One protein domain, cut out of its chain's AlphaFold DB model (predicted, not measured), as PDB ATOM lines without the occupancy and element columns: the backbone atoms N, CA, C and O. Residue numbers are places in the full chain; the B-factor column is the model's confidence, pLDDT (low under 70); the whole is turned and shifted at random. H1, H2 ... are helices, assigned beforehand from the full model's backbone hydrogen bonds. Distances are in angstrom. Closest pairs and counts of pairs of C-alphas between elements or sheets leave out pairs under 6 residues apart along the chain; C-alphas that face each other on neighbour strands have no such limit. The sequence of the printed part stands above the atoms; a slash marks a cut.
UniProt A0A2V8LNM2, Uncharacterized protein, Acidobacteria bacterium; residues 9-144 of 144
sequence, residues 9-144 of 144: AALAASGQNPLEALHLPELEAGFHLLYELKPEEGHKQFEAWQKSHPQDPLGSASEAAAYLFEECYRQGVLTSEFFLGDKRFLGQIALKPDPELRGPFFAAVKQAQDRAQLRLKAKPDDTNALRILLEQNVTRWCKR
ATOM      1  N   ALA A   9     154.448 146.945 261.900       38.50
ATOM      2  CA  ALA A   9     153.609 147.798 262.742       38.50
ATOM      3  C   ALA A   9     152.918 148.915 261.946       38.50
ATOM      4  O   ALA A   9     151.756 149.222 262.211       38.50
ATOM      5  N   ALA A  10     153.582 149.473 260.927       37.41
ATOM      6  CA  ALA A  10     152.969 150.467 260.042       37.41
ATOM      7  C   ALA A  10     151.824 149.877 259.192       37.41
ATOM      8  O   ALA A  10     150.816 150.548 258.978       37.41
ATOM      9  N   LEU A  11     151.942 148.615 258.760       41.00
ATOM     10  CA  LEU A  11     150.898 147.895 258.013       41.00
ATOM     11  C   LEU A  11     149.714 147.458 258.893       41.00
ATOM     12  O   LEU A  11     148.593 147.342 258.406       41.00
ATOM     13  N   ALA A  12     149.937 147.235 260.191       37.19
ATOM     14  CA  ALA A  12     148.875 146.871 261.131       37.19
ATOM     15  C   ALA A  12     147.985 148.068 261.519       37.19
ATOM     16  O   ALA A  12     146.799 147.889 261.793       37.19
ATOM     17  N   ALA A  13     148.532 149.290 261.517       43.03
ATOM     18  CA  ALA A  13     147.805 150.503 261.898       43.03
ATOM     19  C   ALA A  13     146.799 150.992 260.835       43.03
ATOM     20  O   ALA A  13     145.900 151.766 261.160       43.03
ATOM     21  N   SER A  14     146.921 150.546 259.581       42.78
ATOM     22  CA  SER A  14     146.037 150.942 258.478       42.78
ATOM     23  C   SER A  14     144.878 149.974 258.222       42.78
ATOM     24  O   SER A  14     144.040 150.279 257.378       42.78
ATOM     25  N   GLY A  15     144.790 148.834 258.922       40.78
ATOM     26  CA  GLY A  15     143.696 147.862 258.750       40.78
ATOM     27  C   GLY A  15     143.523 147.353 257.311       40.78
ATOM     28  O   GLY A  15     142.467 146.833 256.965       40.78
ATOM     29  N   GLN A  16     144.536 147.533 256.463       40.44
ATOM     30  CA  GLN A  16     144.486 147.234 255.040       40.44
ATOM     31  C   GLN A  16     145.556 146.200 254.723       40.44
ATOM     32  O   GLN A  16     146.749 146.500 254.677       40.44
ATOM     33  N   ASN A  17     145.116 144.973 254.458       34.66
ATOM     34  CA  ASN A  17     145.906 144.031 253.681       34.66
ATOM     35  C   ASN A  17     146.214 144.690 252.322       34.66
ATOM     36  O   ASN A  17     145.278 145.075 251.615       34.66
ATOM     37  N   PRO A  18     147.485 144.778 251.894       44.25
ATOM     38  CA  PRO A  18     147.839 145.286 250.566       44.25
ATOM     39  C   PRO A  18     147.169 144.508 249.421       44.25
ATOM     40  O   PRO A  18     147.014 145.031 248.323       44.25
ATOM     41  N   LEU A  19     146.760 143.263 249.693       41.56
ATOM     42  CA  LEU A  19     146.031 142.396 248.770       41.56
ATOM     43  C   LEU A  19     144.516 142.663 248.750       41.56
ATOM     44  O   LEU A  19     143.862 142.360 247.763       41.56
ATOM     45  N   GLU A  20     143.952 143.269 249.794       38.97
ATOM     46  CA  GLU A  20     142.515 143.579 249.877       38.97
ATOM     47  C   GLU A  20     142.171 144.837 249.073       38.97
ATOM     48  O   GLU A  20     141.097 144.930 248.492       38.97
ATOM     49  N   ALA A  21     143.131 145.758 248.922       44.97
ATOM     50  CA  ALA A  21     143.028 146.896 248.006       44.97
ATOM     51  C   ALA A  21     143.062 146.498 246.511       44.97
ATOM     52  O   ALA A  21     142.854 147.355 245.651       44.97
ATOM     53  N   LEU A  22     143.338 145.224 246.198       52.12
ATOM     54  CA  LEU A  22     143.277 144.663 244.842       52.12
ATOM     55  C   LEU A  22     141.923 144.004 244.526       52.12
ATOM     56  O   LEU A  22     141.647 143.765 243.354       52.12
ATOM     57  N   HIS A  23     141.070 143.747 245.525       55.88
ATOM     58  CA  HIS A  23     139.715 143.240 245.303       55.88
ATOM     59  C   HIS A  23     138.764 144.412 245.069       55.88
ATOM     60  O   HIS A  23     138.089 144.902 245.974       55.88
ATOM     61  N   LEU A  24     138.742 144.884 243.827       77.12
ATOM     62  CA  LEU A  24     137.682 145.745 243.320       77.12
ATOM     63  C   LEU A  24     136.714 144.830 242.563       77.12
ATOM     64  O   LEU A  24     136.940 144.597 241.371       77.12
ATOM     65  N   PRO A  25     135.702 144.246 243.238       82.38
ATOM     66  CA  PRO A  25     134.869 143.186 242.667       82.38
ATOM     67  C   PRO A  25     134.184 143.625 241.367       82.38
ATOM     68  O   PRO A  25     133.942 142.815 240.478       82.38
ATOM     69  N   GLU A  26     133.924 144.923 241.207       85.50
ATOM     70  CA  GLU A  26     133.384 145.497 239.981       85.50
ATOM     71  C   GLU A  26     134.374 145.452 238.811       85.50
ATOM     72  O   GLU A  26     133.952 145.186 237.686       85.50
ATOM     73  N   LEU A  27     135.666 145.707 239.039       89.75
ATOM     74  CA  LEU A  27     136.692 145.560 237.999       89.75
ATOM     75  C   LEU A  27     136.977 144.081 237.729       89.75
ATOM     76  O   LEU A  27     137.119 143.686 236.574       89.75
ATOM     77  N   GLU A  28     137.006 143.255 238.773       91.00
ATOM     78  CA  GLU A  28     137.175 141.806 238.660       91.00
ATOM     79  C   GLU A  28     136.069 141.170 237.806       91.00
ATOM     80  O   GLU A  28     136.364 140.378 236.911       91.00
ATOM     81  N   ALA A  29     134.813 141.595 237.980       93.38
ATOM     82  CA  ALA A  29     133.704 141.185 237.122       93.38
ATOM     83  C   ALA A  29     133.957 141.518 235.640       93.38
ATOM     84  O   ALA A  29     133.660 140.705 234.764       93.38
ATOM     85  N   GLY A  30     134.557 142.678 235.353       94.38
ATOM     86  CA  GLY A  30     134.958 143.056 233.998       94.38
ATOM     87  C   GLY A  30     135.992 142.093 233.412       94.38
ATOM     88  O   GLY A  30     135.836 141.631 232.285       94.38
ATOM     89  N   PHE A  31     137.006 141.712 234.192       93.88
ATOM     90  CA  PHE A  31     138.002 140.725 233.763       93.88
ATOM     91  C   PHE A  31     137.412 139.321 233.585       93.88
ATOM     92  O   PHE A  31     137.774 138.632 232.632       93.88
ATOM     93  N   HIS A  32     136.474 138.897 234.437       95.31
ATOM     94  CA  HIS A  32     135.753 137.635 234.246       95.31
ATOM     95  C   HIS A  32     135.010 137.591 232.910       95.31
ATOM     96  O   HIS A  32     135.095 136.586 232.205       95.31
ATOM     97  N   LEU A  33     134.361 138.690 232.515       96.00
ATOM     98  CA  LEU A  33     133.698 138.793 231.213       96.00
ATOM     99  C   LEU A  33     134.689 138.634 230.050       96.00
ATOM    100  O   LEU A  33     134.370 137.959 229.072       96.00
ATOM    101  N   LEU A  34     135.916 139.156 230.169       94.00
ATOM    102  CA  LEU A  34     136.962 138.923 229.163       94.00
ATOM    103  C   LEU A  34     137.305 137.432 229.040       94.00
ATOM    104  O   LEU A  34     137.355 136.903 227.930       94.00
ATOM    105  N   TYR A  35     137.480 136.728 230.162       91.75
ATOM    106  CA  TYR A  35     137.751 135.285 230.155       91.75
ATOM    107  C   TYR A  35     136.580 134.447 229.623       91.75
ATOM    108  O   TYR A  35     136.805 133.383 229.049       91.75
ATOM    109  N   GLU A  36     135.348 134.936 229.755       93.69
ATOM    110  CA  GLU A  36     134.155 134.361 229.121       93.69
ATOM    111  C   GLU A  36     134.009 134.722 227.631       93.69
ATOM    112  O   GLU A  36     133.024 134.327 227.006       93.69
ATOM    113  N   LEU A  37     134.973 135.450 227.053       92.19
ATOM    114  CA  LEU A  37     134.951 135.952 225.675       92.19
ATOM    115  C   LEU A  37     133.775 136.904 225.395       92.19
ATOM    116  O   LEU A  37     133.213 136.914 224.301       92.19
ATOM    117  N   LYS A  38     133.436 137.733 226.387       95.44
ATOM    118  CA  LYS A  38     132.417 138.793 226.338       95.44
ATOM    119  C   LYS A  38     133.065 140.179 226.475       95.44
ATOM    120  O   LYS A  38     132.892 140.850 227.499       95.44
ATOM    121  N   PRO A  39     133.891 140.603 225.498       92.69
ATOM    122  CA  PRO A  39     134.652 141.840 225.618       92.69
ATOM    123  C   PRO A  39     133.754 143.075 225.677       92.69
ATOM    124  O   PRO A  39     134.006 143.951 226.499       92.69
ATOM    125  N   GLU A  40     132.669 143.132 224.897       94.81
ATOM    126  CA  GLU A  40     131.743 144.272 224.914       94.81
ATOM    127  C   GLU A  40     131.146 144.525 226.305       94.81
ATOM    128  O   GLU A  40     131.018 145.669 226.747       94.81
ATOM    129  N   GLU A  41     130.771 143.465 227.015       96.06
ATOM    130  CA  GLU A  41     130.278 143.540 228.384       96.06
ATOM    131  C   GLU A  41     131.386 143.944 229.362       96.06
ATOM    132  O   GLU A  41     131.137 144.757 230.254       96.06
ATOM    133  N   GLY A  42     132.608 143.441 229.167       96.44
ATOM    134  CA  GLY A  42     133.786 143.866 229.926       96.44
ATOM    135  C   GLY A  42     134.041 145.372 229.798       96.44
ATOM    136  O   GLY A  42     134.147 146.067 230.809       96.44
ATOM    137  N   HIS A  43     134.028 145.905 228.572       96.12
ATOM    138  CA  HIS A  43     134.147 147.342 228.302       96.12
ATOM    139  C   HIS A  43     133.064 148.155 229.014       96.12
ATOM    140  O   HIS A  43     133.362 149.153 229.669       96.12
ATOM    141  N   LYS A  44     131.800 147.713 228.971       96.75
ATOM    142  CA  LYS A  44     130.701 148.388 229.691       96.75
ATOM    143  C   LYS A  44     130.935 148.419 231.201       96.75
ATOM    144  O   LYS A  44     130.641 149.428 231.845       96.75
ATOM    145  N   GLN A  45     131.476 147.342 231.767       95.81
ATOM    146  CA  GLN A  45     131.787 147.260 233.191       95.81
ATOM    147  C   GLN A  45     132.906 148.240 233.583       95.81
ATOM    148  O   GLN A  45     132.781 148.975 234.567       95.81
ATOM    149  N   PHE A  46     133.970 148.323 232.784       95.50
ATOM    150  CA  PHE A  46     135.055 149.282 233.005       95.50
ATOM    151  C   PHE A  46     134.608 150.729 232.773       95.50
ATOM    152  O   PHE A  46     134.984 151.620 233.536       95.50
ATOM    153  N   GLU A  47     133.755 150.988 231.783       95.00
ATOM    154  CA  GLU A  47     133.158 152.305 231.559       95.00
ATOM    155  C   GLU A  47     132.310 152.747 232.765       95.00
ATOM    156  O   GLU A  47     132.412 153.892 233.217       95.00
ATOM    157  N   ALA A  48     131.504 151.840 233.328       94.50
ATOM    158  CA  ALA A  48     130.717 152.107 234.529       94.50
ATOM    159  C   ALA A  48     131.612 152.474 235.724       94.50
ATOM    160  O   ALA A  48     131.327 153.454 236.419       94.50
ATOM    161  N   TRP A  49     132.727 151.760 235.914       93.56
ATOM    162  CA  TRP A  49     133.726 152.096 236.933       93.56
ATOM    163  C   TRP A  49     134.329 153.483 236.718       93.56
ATOM    164  O   TRP A  49     134.429 154.277 237.650       93.56
ATOM    165  N   GLN A  50     134.710 153.816 235.486       93.38
ATOM    166  CA  GLN A  50     135.296 155.120 235.175       93.38
ATOM    167  C   GLN A  50     134.323 156.278 235.428       93.38
ATOM    168  O   GLN A  50     134.753 157.359 235.834       93.38
ATOM    169  N   LYS A  51     133.018 156.064 235.216       93.38
ATOM    170  CA  LYS A  51     131.977 157.057 235.517       93.38
ATOM    171  C   LYS A  51     131.810 157.278 237.020       93.38
ATOM    172  O   LYS A  51     131.637 158.421 237.439       93.38
ATOM    173  N   SER A  52     131.872 156.217 237.828       91.12
ATOM    174  CA  SER A  52     131.764 156.318 239.289       91.12
ATOM    175  C   SER A  52     133.068 156.766 239.965       91.12
ATOM    176  O   SER A  52     133.018 157.417 241.007       91.12
ATOM    177  N   HIS A  53     134.223 156.507 239.344       89.56
ATOM    178  CA  HIS A  53     135.556 156.815 239.870       89.56
ATOM    179  C   HIS A  53     136.411 157.603 238.855       89.56
ATOM    180  O   HIS A  53     137.455 157.129 238.403       89.56
ATOM    181  N   PRO A  54     136.039 158.849 238.507       88.31
ATOM    182  CA  PRO A  54     136.677 159.596 237.415       88.31
ATOM    183  C   PRO A  54     138.159 159.935 237.650       88.31
ATOM    184  O   PRO A  54     138.893 160.210 236.701       88.31
ATOM    185  N   GLN A  55     138.608 159.935 238.907       84.94
ATOM    186  CA  GLN A  55     140.003 160.197 239.282       84.94
ATOM    187  C   GLN A  55     140.828 158.919 239.469       84.94
ATOM    188  O   GLN A  55     142.029 159.005 239.724       84.94
ATOM    189  N   ASP A  56     140.200 157.747 239.387       86.19
ATOM    190  CA  ASP A  56     140.894 156.478 239.538       86.19
ATOM    191  C   ASP A  56     141.549 156.076 238.205       86.19
ATOM    192  O   ASP A  56     140.865 155.953 237.176       86.19
ATOM    193  N   PRO A  57     142.878 155.885 238.180       88.06
ATOM    194  CA  PRO A  57     143.559 155.436 236.977       88.06
ATOM    195  C   PRO A  57     143.307 153.953 236.643       88.06
ATOM    196  O   PRO A  57     143.523 153.566 235.493       88.06
ATOM    197  N   LEU A  58     142.821 153.128 237.584       89.81
ATOM    198  CA  LEU A  58     142.596 151.692 237.361       89.81
ATOM    199  C   LEU A  58     141.505 151.399 236.328       89.81
ATOM    200  O   LEU A  58     141.638 150.440 235.572       89.81
ATOM    201  N   GLY A  59     140.468 152.235 236.233       91.44
ATOM    202  CA  GLY A  59     139.417 152.057 235.227       91.44
ATOM    203  C   GLY A  59     139.954 152.134 233.797       91.44
ATOM    204  O   GLY A  59     139.709 151.243 232.992       91.44
ATOM    205  N   SER A  60     140.758 153.158 233.492       93.06
ATOM    206  CA  SER A  60     141.384 153.297 232.168       93.06
ATOM    207  C   SER A  60     142.478 152.254 231.921       93.06
ATOM    208  O   SER A  60     142.691 151.849 230.781       93.06
ATOM    209  N   ALA A  61     143.172 151.796 232.968       92.06
ATOM    210  CA  ALA A  61     144.130 150.699 232.845       92.06
ATOM    211  C   ALA A  61     143.433 149.368 232.512       92.06
ATOM    212  O   ALA A  61     143.920 148.614 231.673       92.06
ATOM    213  N   SER A  62     142.275 149.108 233.125       93.88
ATOM    214  CA  SER A  62     141.463 147.916 232.856       93.88
ATOM    215  C   SER A  62     140.873 147.949 231.444       93.88
ATOM    216  O   SER A  62     140.939 146.955 230.729       93.88
ATOM    217  N   GLU A  63     140.432 149.123 230.988       94.69
ATOM    218  CA  GLU A  63     140.006 149.355 229.601       94.69
ATOM    219  C   GLU A  63     141.125 149.058 228.588       94.69
ATOM    220  O   GLU A  63     140.919 148.384 227.581       94.69
ATOM    221  N   ALA A  64     142.353 149.512 228.869       93.81
ATOM    222  CA  ALA A  64     143.507 149.186 228.034       93.81
ATOM    223  C   ALA A  64     143.797 147.674 228.020       93.81
ATOM    224  O   ALA A  64     144.158 147.123 226.981       93.81
ATOM    225  N   ALA A  65     143.632 146.989 229.153       92.25
ATOM    226  CA  ALA A  65     143.796 145.542 229.219       92.25
ATOM    227  C   ALA A  65     142.735 144.799 228.386       92.25
ATOM    228  O   ALA A  65     143.080 143.816 227.734       92.25
ATOM    229  N   ALA A  66     141.493 145.293 228.348       94.94
ATOM    230  CA  ALA A  66     140.420 144.739 227.523       94.94
ATOM    231  C   ALA A  66     140.771 144.765 226.028       94.94
ATOM    232  O   ALA A  66     140.814 143.709 225.398       94.94
ATOM    233  N   TYR A  67     141.175 145.925 225.498       94.00
ATOM    234  CA  TYR A  67     141.596 146.035 224.095       94.00
ATOM    235  C   TYR A  67     142.796 145.141 223.760       94.00
ATOM    236  O   TYR A  67     142.883 144.575 222.669       94.00
ATOM    237  N   LEU A  68     143.749 145.004 224.689       90.19
ATOM    238  CA  LEU A  68     144.887 144.105 224.502       90.19
ATOM    239  C   LEU A  68     144.443 142.637 224.465       90.19
ATOM    240  O   LEU A  68     144.949 141.869 223.649       90.19
ATOM    241  N   PHE A  69     143.506 142.250 225.329       90.88
ATOM    242  CA  PHE A  69     142.954 140.902 225.365       90.88
ATOM    243  C   PHE A  69     142.244 140.552 224.055       90.88
ATOM    244  O   PHE A  69     142.530 139.505 223.474       90.88
ATOM    245  N   GLU A  70     141.377 141.438 223.560       91.94
ATOM    246  CA  GLU A  70     140.694 141.267 222.273       91.94
ATOM    247  C   GLU A  70     141.687 141.083 221.127       91.94
ATOM    248  O   GLU A  70     141.542 140.180 220.301       91.94
ATOM    249  N   GLU A  71     142.745 141.890 221.110       89.44
ATOM    250  CA  GLU A  71     143.779 141.796 220.090       89.44
ATOM    251  C   GLU A  71     144.555 140.471 220.185       89.44
ATOM    252  O   GLU A  71     144.799 139.815 219.170       89.44
ATOM    253  N   CYS A  72     144.895 140.015 221.394       86.25
ATOM    254  CA  CYS A  72     145.514 138.707 221.609       86.25
ATOM    255  C   CYS A  72     144.595 137.549 221.190       86.25
ATOM    256  O   CYS A  72     145.072 136.569 220.607       86.25
ATOM    257  N   TYR A  73     143.293 137.661 221.455       87.31
ATOM    258  CA  TYR A  73     142.294 136.679 221.043       87.31
ATOM    259  C   TYR A  73     142.170 136.622 219.515       87.31
ATOM    260  O   TYR A  73     142.304 135.549 218.925       87.31
ATOM    261  N   ARG A  74     142.029 137.777 218.853       88.25
ATOM    262  CA  ARG A  74     141.932 137.904 217.388       88.25
ATOM    263  C   ARG A  74     143.169 137.367 216.668       88.25
ATOM    264  O   ARG A  74     143.057 136.763 215.603       88.25
ATOM    265  N   GLN A  75     144.353 137.568 217.244       84.12
ATOM    266  CA  GLN A  75     145.607 137.043 216.704       84.12
ATOM    267  C   GLN A  75     145.849 135.558 217.032       84.12
ATOM    268  O   GLN A  75     146.854 134.988 216.604       84.12
ATOM    269  N   GLY A  76     144.949 134.921 217.786       81.69
ATOM    270  CA  GLY A  76     145.055 133.519 218.178       81.69
ATOM    271  C   GLY A  76     146.153 133.239 219.205       81.69
ATOM    272  O   GLY A  76     146.433 132.076 219.478       81.69
ATOM    273  N   VAL A  77     146.759 134.268 219.806       82.06
ATOM    274  CA  VAL A  77     147.844 134.134 220.798       82.06
ATOM    275  C   VAL A  77     147.375 133.374 222.045       82.06
ATOM    276  O   VAL A  77     148.166 132.709 222.704       82.06
ATOM    277  N   LEU A  78     146.075 133.427 222.342       77.56
ATOM    278  CA  LEU A  78     145.453 132.755 223.487       77.56
ATOM    279  C   LEU A  78     144.990 131.313 223.187       77.56
ATOM    280  O   LEU A  78     144.313 130.707 224.012       77.56
ATOM    281  N   THR A  79     145.315 130.756 222.014       74.62
ATOM    282  CA  THR A  79     144.821 129.439 221.568       74.62
ATOM    283  C   THR A  79     145.871 128.337 221.695       74.62
ATOM    284  O   THR A  79     147.063 128.579 221.517       74.62
ATOM    285  N   SER A  80     145.437 127.087 221.905       73.88
ATOM    286  CA  SER A  80     146.341 125.924 221.930       73.88
ATOM    287  C   SER A  80     147.144 125.761 220.634       73.88
ATOM    288  O   SER A  80     148.283 125.309 220.674       73.88
ATOM    289  N   GLU A  81     146.587 126.159 219.488       69.25
ATOM    290  CA  GLU A  81     147.272 126.100 218.190       69.25
ATOM    291  C   GLU A  81     148.520 126.994 218.150       69.25
ATOM    292  O   GLU A  81     149.539 126.624 217.565       69.25
ATOM    293  N   PHE A  82     148.477 128.148 218.818       71.62
ATOM    294  CA  PHE A  82     149.645 129.011 218.963       71.62
ATOM    295  C   PHE A  82     150.773 128.323 219.747       71.62
ATOM    296  O   PHE A  82     151.933 128.436 219.358       71.62
ATOM    297  N   PHE A  83     150.437 127.557 220.790       66.81
ATOM    298  CA  PHE A  83     151.413 126.826 221.607       66.81
ATOM    299  C   PHE A  83     151.938 125.548 220.942       66.81
ATOM    300  O   PHE A  83     153.090 125.182 221.154       66.81
ATOM    301  N   LEU A  84     151.120 124.871 220.131       70.75
ATOM    302  CA  LEU A  84     151.502 123.641 219.421       70.75
ATOM    303  C   LEU A  84     152.270 123.916 218.113       70.75
ATOM    304  O   LEU A  84     152.880 123.013 217.541       70.75
ATOM    305  N   GLY A  85     152.249 125.158 217.624       63.56
ATOM    306  CA  GLY A  85     152.956 125.586 216.421       63.56
ATOM    307  C   GLY A  85     154.437 125.894 216.668       63.56
ATOM    308  O   GLY A  85     154.805 127.056 216.832       63.56
ATOM    309  N   ASP A  86     155.295 124.875 216.573       53.78
ATOM    310  CA  ASP A  86     156.761 124.917 216.785       53.78
ATOM    311  C   ASP A  86     157.487 126.109 216.107       53.78
ATOM    312  O   ASP A  86     158.468 126.650 216.612       53.78
ATOM    313  N   LYS A  87     156.988 126.584 214.955       56.06
ATOM    314  CA  LYS A  87     157.608 127.678 214.181       56.06
ATOM    315  C   LYS A  87     157.287 129.089 214.691       56.06
ATOM    316  O   LYS A  87     158.066 130.000 214.428       56.06
ATOM    317  N   ARG A  88     156.157 129.294 215.383       56.47
ATOM    318  CA  ARG A  88     155.782 130.603 215.966       56.47
ATOM    319  C   ARG A  88     156.461 130.830 217.315       56.47
ATOM    320  O   ARG A  88     156.738 131.969 217.667       56.47
ATOM    321  N   PHE A  89     156.772 129.744 218.021       55.12
ATOM    322  CA  PHE A  89     157.495 129.769 219.291       55.12
ATOM    323  C   PHE A  89     158.994 130.101 219.117       55.12
ATOM    324  O   PHE A  89     159.614 130.646 220.024       55.12
ATOM    325  N   LEU A  90     159.572 129.810 217.939       54.72
ATOM    326  CA  LEU A  90     161.011 129.939 217.640       54.72
ATOM    327  C   LEU A  90     161.392 131.147 216.744       54.72
ATOM    328  O   LEU A  90     162.535 131.230 216.295       54.72
ATOM    329  N   GLY A  91     160.486 132.097 216.469       58.44
ATOM    330  CA  GLY A  91     160.757 133.259 215.601       58.44
ATOM    331  C   GLY A  91     159.840 134.469 215.835       58.44
ATOM    332  O   GLY A  91     158.920 134.412 216.644       58.44
ATOM    333  N   GLN A  92     160.095 135.586 215.129       55.72
ATOM    334  CA  GLN A  92     159.264 136.800 215.189       55.72
ATOM    335  C   GLN A  92     157.823 136.486 214.768       55.72
ATOM    336  O   GLN A  92     157.554 136.181 213.606       55.72
ATOM    337  N   ILE A  93     156.885 136.598 215.707       59.53
ATOM    338  CA  ILE A  93     155.459 136.566 215.402       59.53
ATOM    339  C   ILE A  93     155.170 137.828 214.590       59.53
ATOM    340  O   ILE A  93     155.303 138.939 215.102       59.53
ATOM    341  N   ALA A  94     154.802 137.664 213.320       61.72
ATOM    342  CA  ALA A  94     154.301 138.761 212.503       61.72
ATOM    343  C   ALA A  94     152.903 139.144 213.007       61.72
ATOM    344  O   ALA A  94     151.886 138.754 212.432       61.72
ATOM    345  N   LEU A  95     152.864 139.852 214.138       67.69
ATOM    346  CA  LEU A  95     151.646 140.432 214.673       67.69
ATOM    347  C   LEU A  95     151.156 141.467 213.655       67.69
ATOM    348  O   LEU A  95     151.937 142.288 213.169       67.69
ATOM    349  N   LYS A  96     149.862 141.451 213.335       78.81
ATOM    350  CA  LYS A  96     149.232 142.484 212.503       78.81
ATOM    351  C   LYS A  96     148.233 143.247 213.367       78.81
ATOM    352  O   LYS A  96     147.071 142.848 213.357       78.81
ATOM    353  N   PRO A  97     148.667 144.292 214.103       80.44
ATOM    354  CA  PRO A  97     147.789 145.074 214.962       80.44
ATOM    355  C   PRO A  97     146.562 145.585 214.213       80.44
ATOM    356  O   PRO A  97     146.714 146.185 213.145       80.44
ATOM    357  N   ASP A  98     145.376 145.381 214.776       86.88
ATOM    358  CA  ASP A  98     144.163 146.005 214.254       86.88
ATOM    359  C   ASP A  98     144.155 147.503 214.605       86.88
ATOM    360  O   ASP A  98     144.249 147.845 215.789       86.88
ATOM    361  N   PRO A  99     144.085 148.431 213.629       86.50
ATOM    362  CA  PRO A  99     143.989 149.857 213.928       86.50
ATOM    363  C   PRO A  99     142.755 150.221 214.768       86.50
ATOM    364  O   PRO A  99     142.847 151.170 215.553       86.50
ATOM    365  N   GLU A 100     141.652 149.474 214.651       90.12
ATOM    366  CA  GLU A 100     140.404 149.730 215.380       90.12
ATOM    367  C   GLU A 100     140.531 149.428 216.877       90.12
ATOM    368  O   GLU A 100     139.930 150.131 217.682       90.12
ATOM    369  N   LEU A 101     141.387 148.477 217.268       88.88
ATOM    370  CA  LEU A 101     141.686 148.168 218.676       88.88
ATOM    371  C   LEU A 101     142.918 148.927 219.184       88.88
ATOM    372  O   LEU A 101     142.982 149.380 220.328       88.88
ATOM    373  N   ARG A 102     143.912 149.135 218.313       88.25
ATOM    374  CA  ARG A 102     145.180 149.791 218.662       88.25
ATOM    375  C   ARG A 102     144.989 151.253 219.059       88.25
ATOM    376  O   ARG A 102     145.646 151.715 219.993       88.25
ATOM    377  N   GLY A 103     144.151 151.997 218.337       91.00
ATOM    378  CA  GLY A 103     143.875 153.404 218.643       91.00
ATOM    379  C   GLY A 103     143.278 153.581 220.046       91.00
ATOM    380  O   GLY A 103     143.895 154.261 220.876       91.00
ATOM    381  N   PRO A 104     142.134 152.938 220.337       93.50
ATOM    382  CA  PRO A 104     141.509 152.954 221.655       93.50
ATOM    383  C   PRO A 104     142.412 152.432 222.776       93.50
ATOM    384  O   PRO A 104     142.488 153.071 223.824       93.50
ATOM    385  N   PHE A 105     143.200 151.375 222.536       92.25
ATOM    386  CA  PHE A 105     144.203 150.890 223.489       92.25
ATOM    387  C   PHE A 105     145.163 152.000 223.940       92.25
ATOM    388  O   PHE A 105     145.311 152.267 225.133       92.25
ATOM    389  N   PHE A 106     145.813 152.693 222.996       91.19
ATOM    390  CA  PHE A 106     146.759 153.754 223.356       91.19
ATOM    391  C   PHE A 106     146.069 154.966 223.990       91.19
ATOM    392  O   PHE A 106     146.669 155.614 224.853       91.19
ATOM    393  N   ALA A 107     144.829 155.267 223.599       92.94
ATOM    394  CA  ALA A 107     144.037 156.308 224.242       92.94
ATOM    395  C   ALA A 107     143.743 155.960 225.713       92.94
ATOM    396  O   ALA A 107     143.977 156.796 226.588       92.94
ATOM    397  N   ALA A 108     143.325 154.724 225.996       93.38
ATOM    398  CA  ALA A 108     143.064 154.232 227.347       93.38
ATOM    399  C   ALA A 108     144.337 154.230 228.212       93.38
ATOM    400  O   ALA A 108     144.322 154.731 229.338       93.38
ATOM    401  N   VAL A 109     145.478 153.793 227.661       91.69
ATOM    402  CA  VAL A 109     146.772 153.874 228.362       91.69
ATOM    403  C   VAL A 109     147.126 155.319 228.710       91.69
ATOM    404  O   VAL A 109     147.529 155.600 229.840       91.69
ATOM    405  N   LYS A 110     146.964 156.253 227.765       91.69
ATOM    406  CA  LYS A 110     147.244 157.669 228.026       91.69
ATOM    407  C   LYS A 110     146.338 158.214 229.134       91.69
ATOM    408  O   LYS A 110     146.827 158.892 230.033       91.69
ATOM    409  N   GLN A 111     145.047 157.890 229.106       93.00
ATOM    410  CA  GLN A 111     144.110 158.305 230.153       93.00
ATOM    411  C   GLN A 111     144.495 157.749 231.528       93.00
ATOM    412  O   GLN A 111     144.473 158.495 232.508       93.00
ATOM    413  N   ALA A 112     144.904 156.480 231.606       91.31
ATOM    414  CA  ALA A 112     145.375 155.876 232.852       91.31
ATOM    415  C   ALA A 112     146.595 156.624 233.411       91.31
ATOM    416  O   ALA A 112     146.646 156.935 234.600       91.31
ATOM    417  N   GLN A 113     147.551 156.980 232.546       90.69
ATOM    418  CA  GLN A 113     148.744 157.740 232.924       90.69
ATOM    419  C   GLN A 113     148.412 159.160 233.388       90.69
ATOM    420  O   GLN A 113     148.903 159.584 234.435       90.69
ATOM    421  N   ASP A 114     147.566 159.883 232.652       91.69
ATOM    422  CA  ASP A 114     147.154 161.244 233.006       91.69
ATOM    423  C   ASP A 114     146.447 161.255 234.379       91.69
ATOM    424  O   ASP A 114     146.753 162.083 235.244       91.69
ATOM    425  N   ARG A 115     145.548 160.287 234.624       91.31
ATOM    426  CA  ARG A 115     144.859 160.120 235.917       91.31
ATOM    427  C   ARG A 115     145.821 159.726 237.034       91.31
ATOM    428  O   ARG A 115     145.727 160.278 238.126       91.31
ATOM    429  N   ALA A 116     146.780 158.842 236.767       89.38
ATOM    430  CA  ALA A 116     147.790 158.448 237.745       89.38
ATOM    431  C   ALA A 116     148.670 159.640 238.149       89.38
ATOM    432  O   ALA A 116     148.890 159.879 239.334       89.38
ATOM    433  N   GLN A 117     149.108 160.457 237.188       90.50
ATOM    434  CA  GLN A 117     149.850 161.686 237.479       90.50
ATOM    435  C   GLN A 117     149.028 162.672 238.314       90.50
ATOM    436  O   GLN A 117     149.561 163.281 239.241       90.50
ATOM    437  N   LEU A 118     147.737 162.833 238.008       90.00
ATOM    438  CA  LEU A 118     146.847 163.681 238.799       90.00
ATOM    439  C   LEU A 118     146.702 163.153 240.234       90.00
ATOM    440  O   LEU A 118     146.827 163.925 241.184       90.00
ATOM    441  N   ARG A 119     146.502 161.840 240.388       87.56
ATOM    442  CA  ARG A 119     146.392 161.156 241.679       87.56
ATOM    443  C   ARG A 119     147.633 161.387 242.538       87.56
ATOM    444  O   ARG A 119     147.491 161.759 243.696       87.56
ATOM    445  N   LEU A 120     148.831 161.269 241.962       87.81
ATOM    446  CA  LEU A 120     150.094 161.467 242.685       87.81
ATOM    447  C   LEU A 120     150.327 162.908 243.148       87.81
ATOM    448  O   LEU A 120     151.009 163.115 244.146       87.81
ATOM    449  N   LYS A 121     149.746 163.909 242.475       90.25
ATOM    450  CA  LYS A 121     149.793 165.299 242.966       90.25
ATOM    451  C   LYS A 121     149.017 165.467 244.272       90.25
ATOM    452  O   LYS A 121     149.413 166.275 245.103       90.25
ATOM    453  N   ALA A 122     147.918 164.731 244.435       87.88
ATOM    454  CA  ALA A 122     147.093 164.769 245.640       87.88
ATOM    455  C   ALA A 122     147.582 163.785 246.716       87.88
ATOM    456  O   ALA A 122     147.559 164.103 247.902       87.88
ATOM    457  N   LYS A 123     148.030 162.599 246.297       85.06
ATOM    458  CA  LYS A 123     148.497 161.510 247.152       85.06
ATOM    459  C   LYS A 123     149.803 160.920 246.588       85.06
ATOM    460  O   LYS A 123     149.749 159.980 245.793       85.06
ATOM    461  N   PRO A 124     150.973 161.468 246.967       85.88
ATOM    462  CA  PRO A 124     152.268 161.069 246.403       85.88
ATOM    463  C   PRO A 124     152.670 159.606 246.646       85.88
ATOM    464  O   PRO A 124     153.521 159.082 245.935       85.88
ATOM    465  N   ASP A 125     152.072 158.949 247.638       84.50
ATOM    466  CA  ASP A 125     152.313 157.561 248.042       84.50
ATOM    467  C   ASP A 125     151.247 156.577 247.512       84.50
ATOM    468  O   ASP A 125     151.193 155.422 247.936       84.50
ATOM    469  N   ASP A 126     150.391 157.003 246.572       83.81
ATOM    470  CA  ASP A 126     149.390 156.127 245.957       83.81
ATOM    471  C   ASP A 126     150.065 155.023 245.120       83.81
ATOM    472  O   ASP A 126     150.570 155.242 244.016       83.81
ATOM    473  N   THR A 127     150.072 153.805 245.666       82.94
ATOM    474  CA  THR A 127     150.752 152.643 245.080       82.94
ATOM    475  C   THR A 127     150.188 152.260 243.710       82.94
ATOM    476  O   THR A 127     150.950 151.872 242.822       82.94
ATOM    477  N   ASN A 128     148.877 152.411 243.502       78.94
ATOM    478  CA  ASN A 128     148.235 152.086 242.227       78.94
ATOM    479  C   ASN A 128     148.644 153.084 241.142       78.94
ATOM    480  O   ASN A 128     148.997 152.684 240.031       78.94
ATOM    481  N   ALA A 129     148.677 154.374 241.476       78.81
ATOM    482  CA  ALA A 129     149.129 155.400 240.549       78.81
ATOM    483  C   ALA A 129     150.627 155.275 240.217       78.81
ATOM    484  O   ALA A 129     151.012 155.413 239.055       78.81
ATOM    485  N   LEU A 130     151.473 154.943 241.201       81.81
ATOM    486  CA  LEU A 130     152.891 154.659 240.957       81.81
ATOM    487  C   LEU A 130     153.075 153.466 240.013       81.81
ATOM    488  O   LEU A 130     153.828 153.568 239.044       81.81
ATOM    489  N   ARG A 131     152.362 152.356 240.247       79.81
ATOM    490  CA  ARG A 131     152.451 151.147 239.415       79.81
ATOM    491  C   ARG A 131     152.140 151.439 237.945       79.81
ATOM    492  O   ARG A 131     152.931 151.082 237.075       79.81
ATOM    493  N   ILE A 132     151.061 152.172 237.676       80.25
ATOM    494  CA  ILE A 132     150.650 152.538 236.310       80.25
ATOM    495  C   ILE A 132     151.732 153.346 235.577       80.25
ATOM    496  O   ILE A 132     151.955 153.150 234.382       80.25
ATOM    497  N   LEU A 133     152.451 154.233 236.272       78.88
ATOM    498  CA  LEU A 133     153.529 155.015 235.658       78.88
ATOM    499  C   LEU A 133     154.834 154.234 235.477       78.88
ATOM    500  O   LEU A 133     155.626 154.595 234.605       78.88
ATOM    501  N   LEU A 134     155.062 153.178 236.253       66.19
ATOM    502  CA  LEU A 134     156.234 152.307 236.117       66.19
ATOM    503  C   LEU A 134     156.087 151.319 234.947       66.19
ATOM    504  O   LEU A 134     157.084 150.912 234.348       66.19
ATOM    505  N   GLU A 135     154.857 151.002 234.538       66.69
ATOM    506  CA  GLU A 135     154.544 150.093 233.422       66.69
ATOM    507  C   GLU A 135     154.704 150.732 232.017       66.69
ATOM    508  O   GLU A 135     154.315 150.158 230.997       66.69
ATOM    509  N   GLN A 136     155.379 151.884 231.904       59.94
ATOM    510  CA  GLN A 136     155.661 152.570 230.626       59.94
ATOM    511  C   GLN A 136     156.428 151.726 229.589       59.94
ATOM    512  O   GLN A 136     156.458 152.071 228.406       59.94
ATOM    513  N   ASN A 137     157.041 150.614 229.993       53.38
ATOM    514  CA  ASN A 137     157.762 149.726 229.082       53.38
ATOM    515  C   ASN A 137     156.831 148.888 228.184       53.38
ATOM    516  O   ASN A 137     157.229 148.562 227.066       53.38
ATOM    517  N   VAL A 138     155.587 148.614 228.602       57.41
ATOM    518  CA  VAL A 138     154.619 147.817 227.818       57.41
ATOM    519  C   VAL A 138     154.236 148.527 226.515       57.41
ATOM    520  O   VAL A 138     154.224 147.924 225.445       57.41
ATOM    521  N   THR A 139     154.044 149.849 226.546       54.06
ATOM    522  CA  THR A 139     153.766 150.624 225.317       54.06
ATOM    523  C   THR A 139     154.949 150.676 224.355       54.06
ATOM    524  O   THR A 139     154.760 150.865 223.151       54.06
ATOM    525  N   ARG A 140     156.172 150.490 224.861       58.56
ATOM    526  CA  ARG A 140     157.387 150.420 224.045       58.56
ATOM    527  C   ARG A 140     157.468 149.110 223.255       58.56
ATOM    528  O   ARG A 140     158.062 149.116 222.181       58.56
ATOM    529  N   TRP A 141     156.855 148.036 223.760       43.94
ATOM    530  CA  TRP A 141     156.742 146.744 223.079       43.94
ATOM    531  C   TRP A 141     155.767 146.815 221.895       43.94
ATOM    532  O   TRP A 141     156.136 146.434 220.795       43.94
ATOM    533  N   CYS A 142     154.594 147.437 222.057       50.72
ATOM    534  CA  CYS A 142     153.604 147.557 220.972       50.72
ATOM    535  C   CYS A 142     153.967 148.568 219.865       50.72
ATOM    536  O   CYS A 142     153.305 148.609 218.824       50.72
ATOM    537  N   LYS A 143     154.942 149.457 220.094       52.19
ATOM    538  CA  LYS A 143     155.411 150.445 219.099       52.19
ATOM    539  C   LYS A 143     156.552 149.933 218.215       52.19
ATOM    540  O   LYS A 143     156.900 150.633 217.267       52.19
ATOM    541  N   ARG A 144     157.141 148.788 218.551       46.59
ATOM    542  CA  ARG A 144     158.214 148.149 217.791       46.59
ATOM    543  C   ARG A 144     157.633 147.059 216.896       46.59
ATOM    544  O   ARG A 144     158.249 146.830 215.838       46.59
TER     545      ARG A 144
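AT A GLANCE: This is residues 9 to 144 of the 144 residues of an uncharacterized protein of Acidobacteria bacterium (UniProt A0A2V8LNM2). The longest helix, H7, lies side by side with H4, the middle helix of the body, and the hairpin of H2 and H3 packs on another side of H4. H8 packs at a slant on H4 and H7, while residues 9 to 17 and 79 to 87 stick out at opposite ends. The printed part has 136 residues with nine named helices, H1 to H9 in chain order, and no named strand: all helix. It is only just compact, close to loose, with a radius of gyration of the C-alphas of 17.1 A, and elongated, spanning 53 by 32 by 29 A.

HOW THE PARTS SIT: H7, residues 99 to 122, touches the hub H4, residues 57 to 74, opposite ways at a shallow tilt of 20 degrees; their closest C-alphas, of Pro 57 and Ala 112, are 4.5 A apart. H2, residues 25 to 35, H3, residues 39 to 52, and H4 form an up and down bundle, each running against the one before. The closest C-alphas of H2 and H3 are those of Gly 30 and Gly 42, 4.3 A; of H3 and H4, Gln 50 and Gly 59, 5.1 A. H8, residues 127 to 134, touches H7 through residues 112 to 120 alone, at a steep tilt of 52 degrees, with C-alphas 116 and 129 closest at 4.4 A. H9, residues 136 to 142, is close to but not clearly touching H7: C-alphas 106 and 139 are 7.9 A apart. H5, residues 80 to 84, and H6, residues 86 to 89, only just touch, with 3 pairs of C-alphas within 8 A, and only at the corner; C-alphas 82 and 88 are closest at 7.0 A. H1, residues 9 to 12, touches no helix. Every O i to N i+4 pair is within hydrogen-bond range in H2, H3, H4, H5 and H8, against 18 of 20 in H7 and 2 of 3 in H9; H1 and H6 are too short for such a pair.

IN THESE COORDINATES: H7 measures 35.2 A from C-alpha 99 at (143.989, 149.857, 213.928) to C-alpha 122 at (147.093, 164.769, 245.640). H4 measures 26.3 A, H3 20.1 A and H2 15.1 A. H9 ends at C-alpha 142, (153.604, 147.557, 220.972).

THE WHOLE: The C-alphas farthest apart, of Ala 13 and Lys 87, are 53.8 A apart. The printed part has no cut; the link from H1 to H2 is long, with 12 residues. Mean pLDDT of the printed part is 78.2, and 39 residues are under 70, among them 9 to 23, 85 to 95 and 134 to 144.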